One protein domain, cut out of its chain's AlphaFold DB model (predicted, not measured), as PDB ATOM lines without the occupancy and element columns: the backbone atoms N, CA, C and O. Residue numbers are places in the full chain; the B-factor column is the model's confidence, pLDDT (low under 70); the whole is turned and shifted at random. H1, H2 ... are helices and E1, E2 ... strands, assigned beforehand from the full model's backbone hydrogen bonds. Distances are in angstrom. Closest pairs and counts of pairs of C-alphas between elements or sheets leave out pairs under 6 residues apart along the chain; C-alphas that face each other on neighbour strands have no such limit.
ATOM      1  N   GLY A  15     -42.579  27.418 -17.333       93.06
ATOM      2  CA  GLY A  15     -41.558  27.194 -16.307       93.06
ATOM      3  C   GLY A  15     -40.190  27.760 -16.692       93.06
ATOM      4  O   GLY A  15     -39.574  28.449 -15.885       93.06
ATOM      5  N   ASP A  16     -39.746  27.545 -17.930       94.00
ATOM      6  CA  ASP A  16     -38.452  28.046 -18.409       94.00
ATOM      7  C   ASP A  16     -38.459  29.570 -18.529       94.00
ATOM      8  O   ASP A  16     -37.537  30.240 -18.068       94.00
ATOM      9  N   VAL A  17     -39.550  30.136 -19.051       93.44
ATOM     10  CA  VAL A  17     -39.721  31.592 -19.137       93.44
ATOM     11  C   VAL A  17     -39.695  32.225 -17.744       93.44
ATOM     12  O   VAL A  17     -39.050  33.257 -17.551       93.44
ATOM     13  N   LEU A  18     -40.340  31.612 -16.749       93.38
ATOM     14  CA  LEU A  18     -40.248  32.068 -15.362       93.38
ATOM     15  C   LEU A  18     -38.805  31.980 -14.848       93.38
ATOM     16  O   LEU A  18     -38.306  32.962 -14.301       93.38
ATOM     17  N   LYS A  19     -38.104  30.864 -15.075       94.25
ATOM     18  CA  LYS A  19     -36.711  30.696 -14.629       94.25
ATOM     19  C   LYS A  19     -35.766  31.741 -15.225       94.25
ATOM     20  O   LYS A  19     -34.901  32.253 -14.519       94.25
ATOM     21  N   GLU A  20     -35.953  32.093 -16.493       94.19
ATOM     22  CA  GLU A  20     -35.138  33.099 -17.185       94.19
ATOM     23  C   GLU A  20     -35.388  34.536 -16.703       94.19
ATOM     24  O   GLU A  20     -34.482  35.367 -16.761       94.19
ATOM     25  N   ASN A  21     -36.611  34.849 -16.261       92.38
ATOM     26  CA  ASN A  21     -37.018  36.227 -15.959       92.38
ATOM     27  C   ASN A  21     -37.081  36.536 -14.457       92.38
ATOM     28  O   ASN A  21     -37.058  37.708 -14.072       92.38
ATOM     29  N   ILE A  22     -37.144  35.519 -13.595       95.06
ATOM     30  CA  ILE A  22     -37.103  35.713 -12.146       95.06
ATOM     31  C   ILE A  22     -35.663  35.990 -11.711       95.06
ATOM     32  O   ILE A  22     -34.773  35.147 -11.809       95.06
ATOM     33  N   SER A  23     -35.456  37.182 -11.162       94.62
ATOM     34  CA  SER A  23     -34.161  37.638 -10.654       94.62
ATOM     35  C   SER A  23     -34.231  38.034  -9.178       94.62
ATOM     36  O   SER A  23     -35.313  38.153  -8.591       94.62
ATOM     37  N   LYS A  24     -33.068  38.233  -8.553       96.62
ATOM     38  CA  LYS A  24     -32.977  38.656  -7.153       96.62
ATOM     39  C   LYS A  24     -33.702  39.988  -6.927       96.62
ATOM     40  O   LYS A  24     -33.454  40.947  -7.651       96.62
ATOM     41  N   GLY A  25     -34.554  40.045  -5.907       96.31
ATOM     42  CA  GLY A  25     -35.355  41.231  -5.588       96.31
ATOM     43  C   GLY A  25     -36.640  41.371  -6.408       96.31
ATOM     44  O   GLY A  25     -37.324  42.390  -6.324       96.31
ATOM     45  N   SER A  26     -36.990  40.366  -7.220       96.81
ATOM     46  CA  SER A  26     -38.251  40.390  -7.968       96.81
ATOM     47  C   SER A  26     -39.448  40.443  -7.018       96.81
ATOM     48  O   SER A  26     -39.429  39.857  -5.935       96.81
ATOM     49  N   LYS A  27     -40.523  41.098  -7.457       96.81
ATOM     50  CA  LYS A  27     -41.840  41.033  -6.818       96.81
ATOM     51  C   LYS A  27     -42.819  40.437  -7.808       96.81
ATOM     52  O   LYS A  27     -43.096  41.041  -8.843       96.81
ATOM     53  N   ILE A  28     -43.302  39.238  -7.516       95.00
ATOM     54  CA  ILE A  28     -44.092  38.450  -8.460       95.00
ATOM     55  C   ILE A  28     -45.543  38.444  -8.002       95.00
ATOM     56  O   ILE A  28     -45.829  38.176  -6.838       95.00
ATOM     57  N   SER A  29     -46.459  38.724  -8.927       95.88
ATOM     58  CA  SER A  29     -47.897  38.543  -8.728       95.88
ATOM     59  C   SER A  29     -48.427  37.534  -9.739       95.88
ATOM     60  O   SER A  29     -48.219  37.703 -10.939       95.88
ATOM     61  N   VAL A  30     -49.100  36.491  -9.258       93.06
ATOM     62  CA  VAL A  30     -49.661  35.411 -10.076       93.06
ATOM     63  C   VAL A  30     -51.154  35.303  -9.799       93.06
ATOM     64  O   VAL A  30     -51.572  35.260  -8.644       93.06
ATOM     65  N   ALA A  31     -51.949  35.232 -10.863       94.12
ATOM     66  CA  ALA A  31     -53.354  34.861 -10.800       94.12
ATOM     67  C   ALA A  31     -53.531  33.549 -11.564       94.12
ATOM     68  O   ALA A  31     -53.277  33.498 -12.767       94.12
ATOM     69  N   ALA A  32     -53.914  32.486 -10.864       91.44
ATOM     70  CA  ALA A  32     -54.125  31.178 -11.471       91.44
ATOM     71  C   ALA A  32     -55.127  30.360 -10.659       91.44
ATOM     72  O   ALA A  32     -55.322  30.599  -9.469       91.44
ATOM     73  N   ALA A  33     -55.747  29.369 -11.298       88.25
ATOM     74  CA  ALA A  33     -56.654  28.459 -10.608       88.25
ATOM     75  C   ALA A  33     -55.886  27.555  -9.629       88.25
ATOM     76  O   ALA A  33     -56.335  27.327  -8.513       88.25
ATOM     77  N   HIS A  34     -54.692  27.101 -10.029       85.50
ATOM     78  CA  HIS A  34     -53.885  26.149  -9.271       85.50
ATOM     79  C   HIS A  34     -52.395  26.490  -9.370       85.50
ATOM     80  O   HIS A  34     -51.922  26.961 -10.405       85.50
ATOM     81  N   PHE A  35     -51.652  26.206  -8.303       86.88
ATOM     82  CA  PHE A  35     -50.192  26.211  -8.289       86.88
ATOM     83  C   PHE A  35     -49.717  25.036  -7.439       86.88
ATOM     84  O   PHE A  35     -49.871  25.050  -6.219       86.88
ATOM     85  N   THR A  36     -49.235  23.981  -8.100       86.56
ATOM     86  CA  THR A  36     -48.952  22.705  -7.439       86.56
ATOM     87  C   THR A  36     -47.668  22.763  -6.617       86.56
ATOM     88  O   THR A  36     -46.759  23.555  -6.896       86.56
ATOM     89  N   LEU A  37     -47.554  21.883  -5.620       84.75
ATOM     90  CA  LEU A  37     -46.311  21.727  -4.861       84.75
ATOM     91  C   LEU A  37     -45.120  21.375  -5.773       84.75
ATOM     92  O   LEU A  37     -44.023  21.887  -5.559       84.75
ATOM     93  N   TYR A  38     -45.336  20.563  -6.811       85.00
ATOM     94  CA  TYR A  38     -44.310  20.226  -7.802       85.00
ATOM     95  C   TYR A  38     -43.808  21.456  -8.555       85.00
ATOM     96  O   TYR A  38     -42.602  21.687  -8.610       85.00
ATOM     97  N   ALA A  39     -44.717  22.303  -9.050       88.44
ATOM     98  CA  ALA A  39     -44.341  23.550  -9.712       88.44
ATOM     99  C   ALA A  39     -43.528  24.467  -8.781       88.44
ATOM    100  O   ALA A  39     -42.549  25.083  -9.209       88.44
ATOM    101  N   PHE A  40     -43.887  24.523  -7.494       89.31
ATOM    102  CA  PHE A  40     -43.100  25.248  -6.496       89.31
ATOM    103  C   PHE A  40     -41.700  24.651  -6.306       89.31
ATOM    104  O   PHE A  40     -40.730  25.404  -6.245       89.31
ATOM    105  N   VAL A  41     -41.573  23.322  -6.214       90.81
ATOM    106  CA  VAL A  41     -40.274  22.641  -6.070       90.81
ATOM    107  C   VAL A  41     -39.379  22.914  -7.279       90.81
ATOM    108  O   VAL A  41     -38.220  23.292  -7.094       90.81
ATOM    109  N   GLU A  42     -39.929  22.822  -8.487       91.81
ATOM    110  CA  GLU A  42     -39.211  23.068  -9.743       91.81
ATOM    111  C   GLU A  42     -38.725  24.512  -9.907       91.81
ATOM    112  O   GLU A  42     -37.705  24.753 -10.555       91.81
ATOM    113  N   LEU A  43     -39.434  25.477  -9.314       94.19
ATOM    114  CA  LEU A  43     -39.082  26.903  -9.324       94.19
ATOM    115  C   LEU A  43     -38.423  27.363  -8.017       94.19
ATOM    116  O   LEU A  43     -38.179  28.555  -7.819       94.19
ATOM    117  N   LYS A  44     -38.147  26.448  -7.081       94.19
ATOM    118  CA  LYS A  44     -37.730  26.791  -5.713       94.19
ATOM    119  C   LYS A  44     -36.458  27.625  -5.691       94.19
ATOM    120  O   LYS A  44     -36.319  28.505  -4.843       94.19
ATOM    121  N   LYS A  45     -35.503  27.341  -6.575       96.19
ATOM    122  CA  LYS A  45     -34.236  28.079  -6.631       96.19
ATOM    123  C   LYS A  45     -34.485  29.544  -6.991       96.19
ATOM    124  O   LYS A  45     -33.928  30.432  -6.349       96.19
ATOM    125  N   GLU A  46     -35.350  29.784  -7.963       96.00
ATOM    126  CA  GLU A  46     -35.668  31.099  -8.499       96.00
ATOM    127  C   GLU A  46     -36.625  31.867  -7.586       96.00
ATOM    128  O   GLU A  46     -36.444  33.060  -7.373       96.00
ATOM    129  N   LEU A  47     -37.590  31.192  -6.961       94.62
ATOM    130  CA  LEU A  47     -38.506  31.813  -6.003       94.62
ATOM    131  C   LEU A  47     -37.823  32.176  -4.676       94.62
ATOM    132  O   LEU A  47     -38.286  33.067  -3.981       94.62
ATOM    133  N   ARG A  48     -36.702  31.547  -4.302       95.06
ATOM    134  CA  ARG A  48     -35.993  31.867  -3.042       95.06
ATOM    135  C   ARG A  48     -35.251  33.203  -3.043       95.06
ATOM    136  O   ARG A  48     -34.826  33.644  -1.981       95.06
ATOM    137  N   GLN A  49     -35.050  33.809  -4.208       95.38
ATOM    138  CA  GLN A  49     -34.330  35.080  -4.361       95.38
ATOM    139  C   GLN A  49     -35.266  36.287  -4.536       95.38
ATOM    140  O   GLN A  49     -34.778  37.408  -4.676       95.38
ATOM    141  N   ILE A  50     -36.581  36.073  -4.557       96.88
ATOM    142  CA  ILE A  50     -37.575  37.139  -4.726       96.88
ATOM    143  C   ILE A  50     -37.887  37.786  -3.376       96.88
ATOM    144  O   ILE A  50     -37.813  37.130  -2.338       96.88
ATOM    145  N   ASP A  51     -38.278  39.055  -3.398       97.81
ATOM    146  CA  ASP A  51     -38.656  39.781  -2.180       97.81
ATOM    147  C   ASP A  51     -40.121  39.529  -1.805       97.81
ATOM    148  O   ASP A  51     -40.498  39.610  -0.638       97.81
ATOM    149  N   GLU A  52     -40.965  39.247  -2.801       96.81
ATOM    150  CA  GLU A  52     -42.404  39.111  -2.607       96.81
ATOM    151  C   GLU A  52     -43.021  38.157  -3.635       96.81
ATOM    152  O   GLU A  52     -42.761  38.263  -4.838       96.81
ATOM    153  N   PHE A  53     -43.887  37.262  -3.157       94.19
ATOM    154  CA  PHE A  53     -44.739  36.417  -3.986       94.19
ATOM    155  C   PHE A  53     -46.198  36.605  -3.580       94.19
ATOM    156  O   PHE A  53     -46.596  36.261  -2.466       94.19
ATOM    157  N   ARG A  54     -46.999  37.156  -4.487       95.19
ATOM    158  CA  ARG A  54     -48.430  37.378  -4.304       95.19
ATOM    159  C   ARG A  54     -49.194  36.439  -5.218       95.19
ATOM    160  O   ARG A  54     -49.038  36.495  -6.432       95.19
ATOM    161  N   PHE A  55     -50.042  35.605  -4.639       91.19
ATOM    162  CA  PHE A  55     -50.860  34.666  -5.392       91.19
ATOM    163  C   PHE A  55     -52.343  34.964  -5.184       91.19
ATOM    164  O   PHE A  55     -52.780  35.173  -4.053       91.19
ATOM    165  N   ILE A  56     -53.108  34.980  -6.273       91.75
ATOM    166  CA  ILE A  56     -54.567  35.086  -6.260       91.75
ATOM    167  C   ILE A  56     -55.132  33.840  -6.936       91.75
ATOM    168  O   ILE A  56     -54.886  33.597  -8.118       91.75
ATOM    169  N   PHE A  57     -55.916  33.072  -6.183       88.25
ATOM    170  CA  PHE A  57     -56.674  31.961  -6.741       88.25
ATOM    171  C   PHE A  57     -57.817  32.502  -7.601       88.25
ATOM    172  O   PHE A  57     -58.633  33.293  -7.126       88.25
ATOM    173  N   THR A  58     -57.877  32.082  -8.863       90.31
ATOM    174  CA  THR A  58     -58.987  32.436  -9.768       90.31
ATOM    175  C   THR A  58     -60.160  31.462  -9.673       90.31
ATOM    176  O   THR A  58     -61.195  31.693 -10.289       90.31
ATOM    177  N   GLU A  59     -60.012  30.392  -8.889       86.06
ATOM    178  CA  GLU A  59     -61.063  29.434  -8.549       86.06
ATOM    179  C   GLU A  59     -61.121  29.220  -7.025       86.06
ATOM    180  O   GLU A  59     -60.109  29.393  -6.342       86.06
ATOM    181  N   PRO A  60     -62.281  28.836  -6.460       82.62
ATOM    182  CA  PRO A  60     -62.390  28.452  -5.055       82.62
ATOM    183  C   PRO A  60     -61.395  27.346  -4.675       82.62
ATOM    184  O   PRO A  60     -61.492  26.234  -5.186       82.62
ATOM    185  N   ALA A  61     -60.465  27.640  -3.763       75.38
ATOM    186  CA  ALA A  61     -59.465  26.670  -3.301       75.38
ATOM    187  C   ALA A  61     -59.703  26.188  -1.859       75.38
ATOM    188  O   ALA A  61     -59.660  24.993  -1.620       75.38
ATOM    189  N   PHE A  62     -60.001  27.092  -0.913       71.38
ATOM    190  CA  PHE A  62     -60.037  26.783   0.533       71.38
ATOM    191  C   PHE A  62     -61.306  27.293   1.238       71.38
ATOM    192  O   PHE A  62     -61.261  27.740   2.383       71.38
ATOM    193  N   ILE A  63     -62.440  27.348   0.534       70.75
ATOM    194  CA  ILE A  63     -63.654  27.969   1.082       70.75
ATOM    195  C   ILE A  63     -64.423  26.963   1.956       70.75
ATOM    196  O   ILE A  63     -64.814  25.896   1.488       70.75
ATOM    197  N   GLU A  64     -64.718  27.328   3.204       62.50
ATOM    198  CA  GLU A  64     -65.624  26.577   4.084       62.50
ATOM    199  C   GLU A  64     -67.021  27.226   4.118       62.50
ATOM    200  O   GLU A  64     -67.168  28.416   4.387       62.50
ATOM    201  N   GLY A  65     -68.073  26.448   3.836       62.03
ATOM    202  CA  GLY A  65     -69.452  26.948   3.756       62.03
ATOM    203  C   GLY A  65     -70.478  25.872   3.380       62.03
ATOM    204  O   GLY A  65     -70.136  24.849   2.783       62.03
ATOM    205  N   LYS A  66     -71.748  26.075   3.767       55.88
ATOM    206  CA  LYS A  66     -72.851  25.106   3.570       55.88
ATOM    207  C   LYS A  66     -73.327  24.975   2.115       55.88
ATOM    208  O   LYS A  66     -73.805  23.901   1.772       55.88
ATOM    209  N   ASP A  67     -73.119  25.996   1.283       59.84
ATOM    210  CA  ASP A  67     -73.636  26.069  -0.100       59.84
ATOM    211  C   ASP A  67     -72.557  25.904  -1.181       59.84
ATOM    212  O   ASP A  67     -72.764  26.216  -2.352       59.84
ATOM    213  N   LEU A  68     -71.372  25.428  -0.804       63.09
ATOM    214  CA  LEU A  68     -70.273  25.236  -1.742       63.09
ATOM    215  C   LEU A  68     -70.321  23.835  -2.342       63.09
ATOM    216  O   LEU A  68     -70.655  22.864  -1.660       63.09
ATOM    217  N   ILE A  69     -69.917  23.728  -3.609       72.44
ATOM    218  CA  ILE A  69     -69.681  22.458  -4.301       72.44
ATOM    219  C   ILE A  69     -68.484  21.778  -3.615       72.44
ATOM    220  O   ILE A  69     -67.344  21.899  -4.061       72.44
ATOM    221  N   ARG A  70     -68.727  21.110  -2.478       75.81
ATOM    222  CA  ARG A  70     -67.692  20.491  -1.628       75.81
ATOM    223  C   ARG A  70     -66.762  19.580  -2.423       75.81
ATOM    224  O   ARG A  70     -65.570  19.533  -2.143       75.81
ATOM    225  N   ASP A  71     -67.300  18.897  -3.426       80.62
ATOM    226  CA  ASP A  71     -66.535  17.994  -4.283       80.62
ATOM    227  C   ASP A  71     -65.564  18.747  -5.199       80.62
ATOM    228  O   ASP A  71     -64.438  18.297  -5.395       80.62
ATOM    229  N   GLN A  72     -65.948  19.926  -5.700       79.56
ATOM    230  CA  GLN A  72     -65.061  20.776  -6.494       79.56
ATOM    231  C   GLN A  72     -63.917  21.321  -5.635       79.56
ATOM    232  O   GLN A  72     -62.777  21.330  -6.080       79.56
ATOM    233  N   ILE A  73     -64.200  21.718  -4.391       80.38
ATOM    234  CA  ILE A  73     -63.172  22.222  -3.468       80.38
ATOM    235  C   ILE A  73     -62.175  21.115  -3.119       80.38
ATOM    236  O   ILE A  73     -60.977  21.308  -3.292       80.38
ATOM    237  N   LYS A  74     -62.655  19.921  -2.744       81.31
ATOM    238  CA  LYS A  74     -61.781  18.761  -2.497       81.31
ATOM    239  C   LYS A  74     -60.909  18.420  -3.704       81.31
ATOM    240  O   LYS A  74     -59.743  18.070  -3.545       81.31
ATOM    241  N   LYS A  75     -61.470  18.513  -4.911       81.62
ATOM    242  CA  LYS A  75     -60.727  18.292  -6.153       81.62
ATOM    243  C   LYS A  75     -59.645  19.356  -6.359       81.62
ATOM    244  O   LYS A  75     -58.515  19.001  -6.681       81.62
ATOM    245  N   ASN A  76     -59.966  20.629  -6.139       83.25
ATOM    246  CA  ASN A  76     -59.013  21.732  -6.265       83.25
ATOM    247  C   ASN A  76     -57.871  21.600  -5.239       83.25
ATOM    248  O   ASN A  76     -56.705  21.764  -5.596       83.25
ATOM    249  N   GLU A  77     -58.175  21.211  -3.998       80.75
ATOM    250  CA  GLU A  77     -57.168  20.905  -2.972       80.75
ATOM    251  C   GLU A  77     -56.261  19.738  -3.387       80.75
ATOM    252  O   GLU A  77     -55.036  19.861  -3.337       80.75
ATOM    253  N   ALA A  78     -56.830  18.626  -3.863       81.44
ATOM    254  CA  ALA A  78     -56.052  17.480  -4.342       81.44
ATOM    255  C   ALA A  78     -55.107  17.857  -5.501       81.44
ATOM    256  O   ALA A  78     -53.951  17.419  -5.527       81.44
ATOM    257  N   MET A  79     -55.567  18.720  -6.415       79.69
ATOM    258  CA  MET A  79     -54.742  19.262  -7.498       79.69
ATOM    259  C   MET A  79     -53.586  20.122  -6.977       79.69
ATOM    260  O   MET A  79     -52.475  20.006  -7.489       79.69
ATOM    261  N   LEU A  80     -53.790  20.940  -5.938       78.62
ATOM    262  CA  LEU A  80     -52.720  21.756  -5.342       78.62
ATOM    263  C   LEU A  80     -51.598  20.904  -4.741       78.62
ATOM    264  O   LEU A  80     -50.417  21.222  -4.901       78.62
ATOM    265  N   TYR A  81     -51.946  19.798  -4.087       72.12
ATOM    266  CA  TYR A  81     -50.951  18.878  -3.538       72.12
ATOM    267  C   TYR A  81     -50.244  18.038  -4.610       72.12
ATOM    268  O   TYR A  81     -49.258  17.373  -4.296       72.12
ATOM    269  N   GLY A  82     -50.715  18.067  -5.861       67.06
ATOM    270  CA  GLY A  82     -50.184  17.229  -6.936       67.06
ATOM    271  C   GLY A  82     -50.459  15.739  -6.717       67.06
ATOM    272  O   GLY A  82     -49.727  14.897  -7.229       67.06
ATOM    273  N   ALA A  83     -51.496  15.392  -5.947       64.75
ATOM    274  CA  ALA A  83     -51.817  13.998  -5.633       64.75
ATOM    275  C   ALA A  83     -52.118  13.172  -6.902       64.75
ATOM    276  O   ALA A  83     -51.735  12.009  -6.992       64.75
ATOM    277  N   ASP A  84     -52.726  13.802  -7.910       62.41
ATOM    278  CA  ASP A  84     -53.003  13.183  -9.213       62.41
ATOM    279  C   ASP A  84     -51.753  13.053 -10.108       62.41
ATOM    280  O   ASP A  84     -51.760  12.274 -11.063       62.41
ATOM    281  N   GLU A  85     -50.684  13.813  -9.830       59.56
ATOM    282  CA  GLU A  85     -49.401  13.722 -10.545       59.56
ATOM    283  C   GLU A  85     -48.565  12.545 -10.013       59.56
ATOM    284  O   GLU A  85     -47.972  11.827 -10.812       59.56
ATOM    285  N   MET A  86     -48.629  12.251  -8.704       50.06
ATOM    286  CA  MET A  86     -48.025  11.046  -8.099       50.06
ATOM    287  C   MET A  86     -48.636   9.732  -8.596       50.06
ATOM    288  O   MET A  86     -47.963   8.711  -8.600       50.06
ATOM    289  N   ALA A  87     -49.913   9.729  -8.984       51.44
ATOM    290  CA  ALA A  87     -50.620   8.514  -9.397       51.44
ATOM    291  C   ALA A  87     -50.328   8.080 -10.849       51.44
ATOM    292  O   ALA A  87     -50.887   7.082 -11.311       51.44
ATOM    293  N   LYS A  88     -49.524   8.852 -11.593       50.06
ATOM    294  CA  LYS A  88     -49.187   8.604 -13.005       50.06
ATOM    295  C   LYS A  88     -47.757   8.099 -13.229       50.06
ATOM    296  O   LYS A  88     -47.419   7.817 -14.379       50.06
TER     297      LYS A  88
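What this domain is: This is residues 15 to 88 of the 89 residues of an uncharacterized protein of Tepidibacillus fermentans (UniProt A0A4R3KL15). The domain is a loose, open frame: a ribbon of two parallel strands, E1 and E2, makes one side, and H2 and H4 lie nearly in line, end towards end, on the other. H1 and H3 lie near each other at one end of the frame, and the long link of residues 58 to 69 leads round the other end to H4, with H5 after it. The 74 printed residues hold five named helices and two named strands in the order H1, E1, H2, H3, E2, H4, H5, a mixed class of helices and strands. The whole is loose, with a radius of gyration of the C-alphas of 14.4 A, and elongated, spanning 43 by 28 by 16 A.

Where its parts are: E1, residues 27 to 32, is 16.4 A long and starts at C-alpha 27 (-41.840, 41.033, -6.818). E2, residues 52 to 57, is 16.5 A long. H4, residues 70 to 80, is the longest helix at 15.5 A and ends at C-alpha 80 (-52.720, 21.756, -5.342). H1 is residues 15 to 21, H2 37 to 42, H3 44 to 47 and H5 83 to 86.

How they stand to each other: E1 and E2 are parallel at 12 degrees, with N 30 and O 54 within hydrogen-bond range at 2.8 A. E1, H2, H3 and E2 form a strand-helix-strand unit, two parallel neighbour strands with helices between, with a right-handed crossover. H2 and H4 are close but not clearly touching, with closest C-alphas, Leu 37 and Leu 80, 6.4 A apart; they run the same way at a shallow tilt of 19 degrees. H1 and H3 are also close but not clearly touching, with closest C-alphas, Lys 19 and Glu 46, 6.2 A apart. H5 is apart from both strands. In H1, H2 and H4 every O i to N i+4 pair is within hydrogen-bond range; H3 and H5 are too short for one.

The domain as a whole: The C-alphas farthest apart, Glu 20 and Lys 66, are 43.8 A apart. The printed part has no cut, and the link from E2 to H4 is long. The model's pLDDT is under 70 at residues 64 to 68 and 82 to 88.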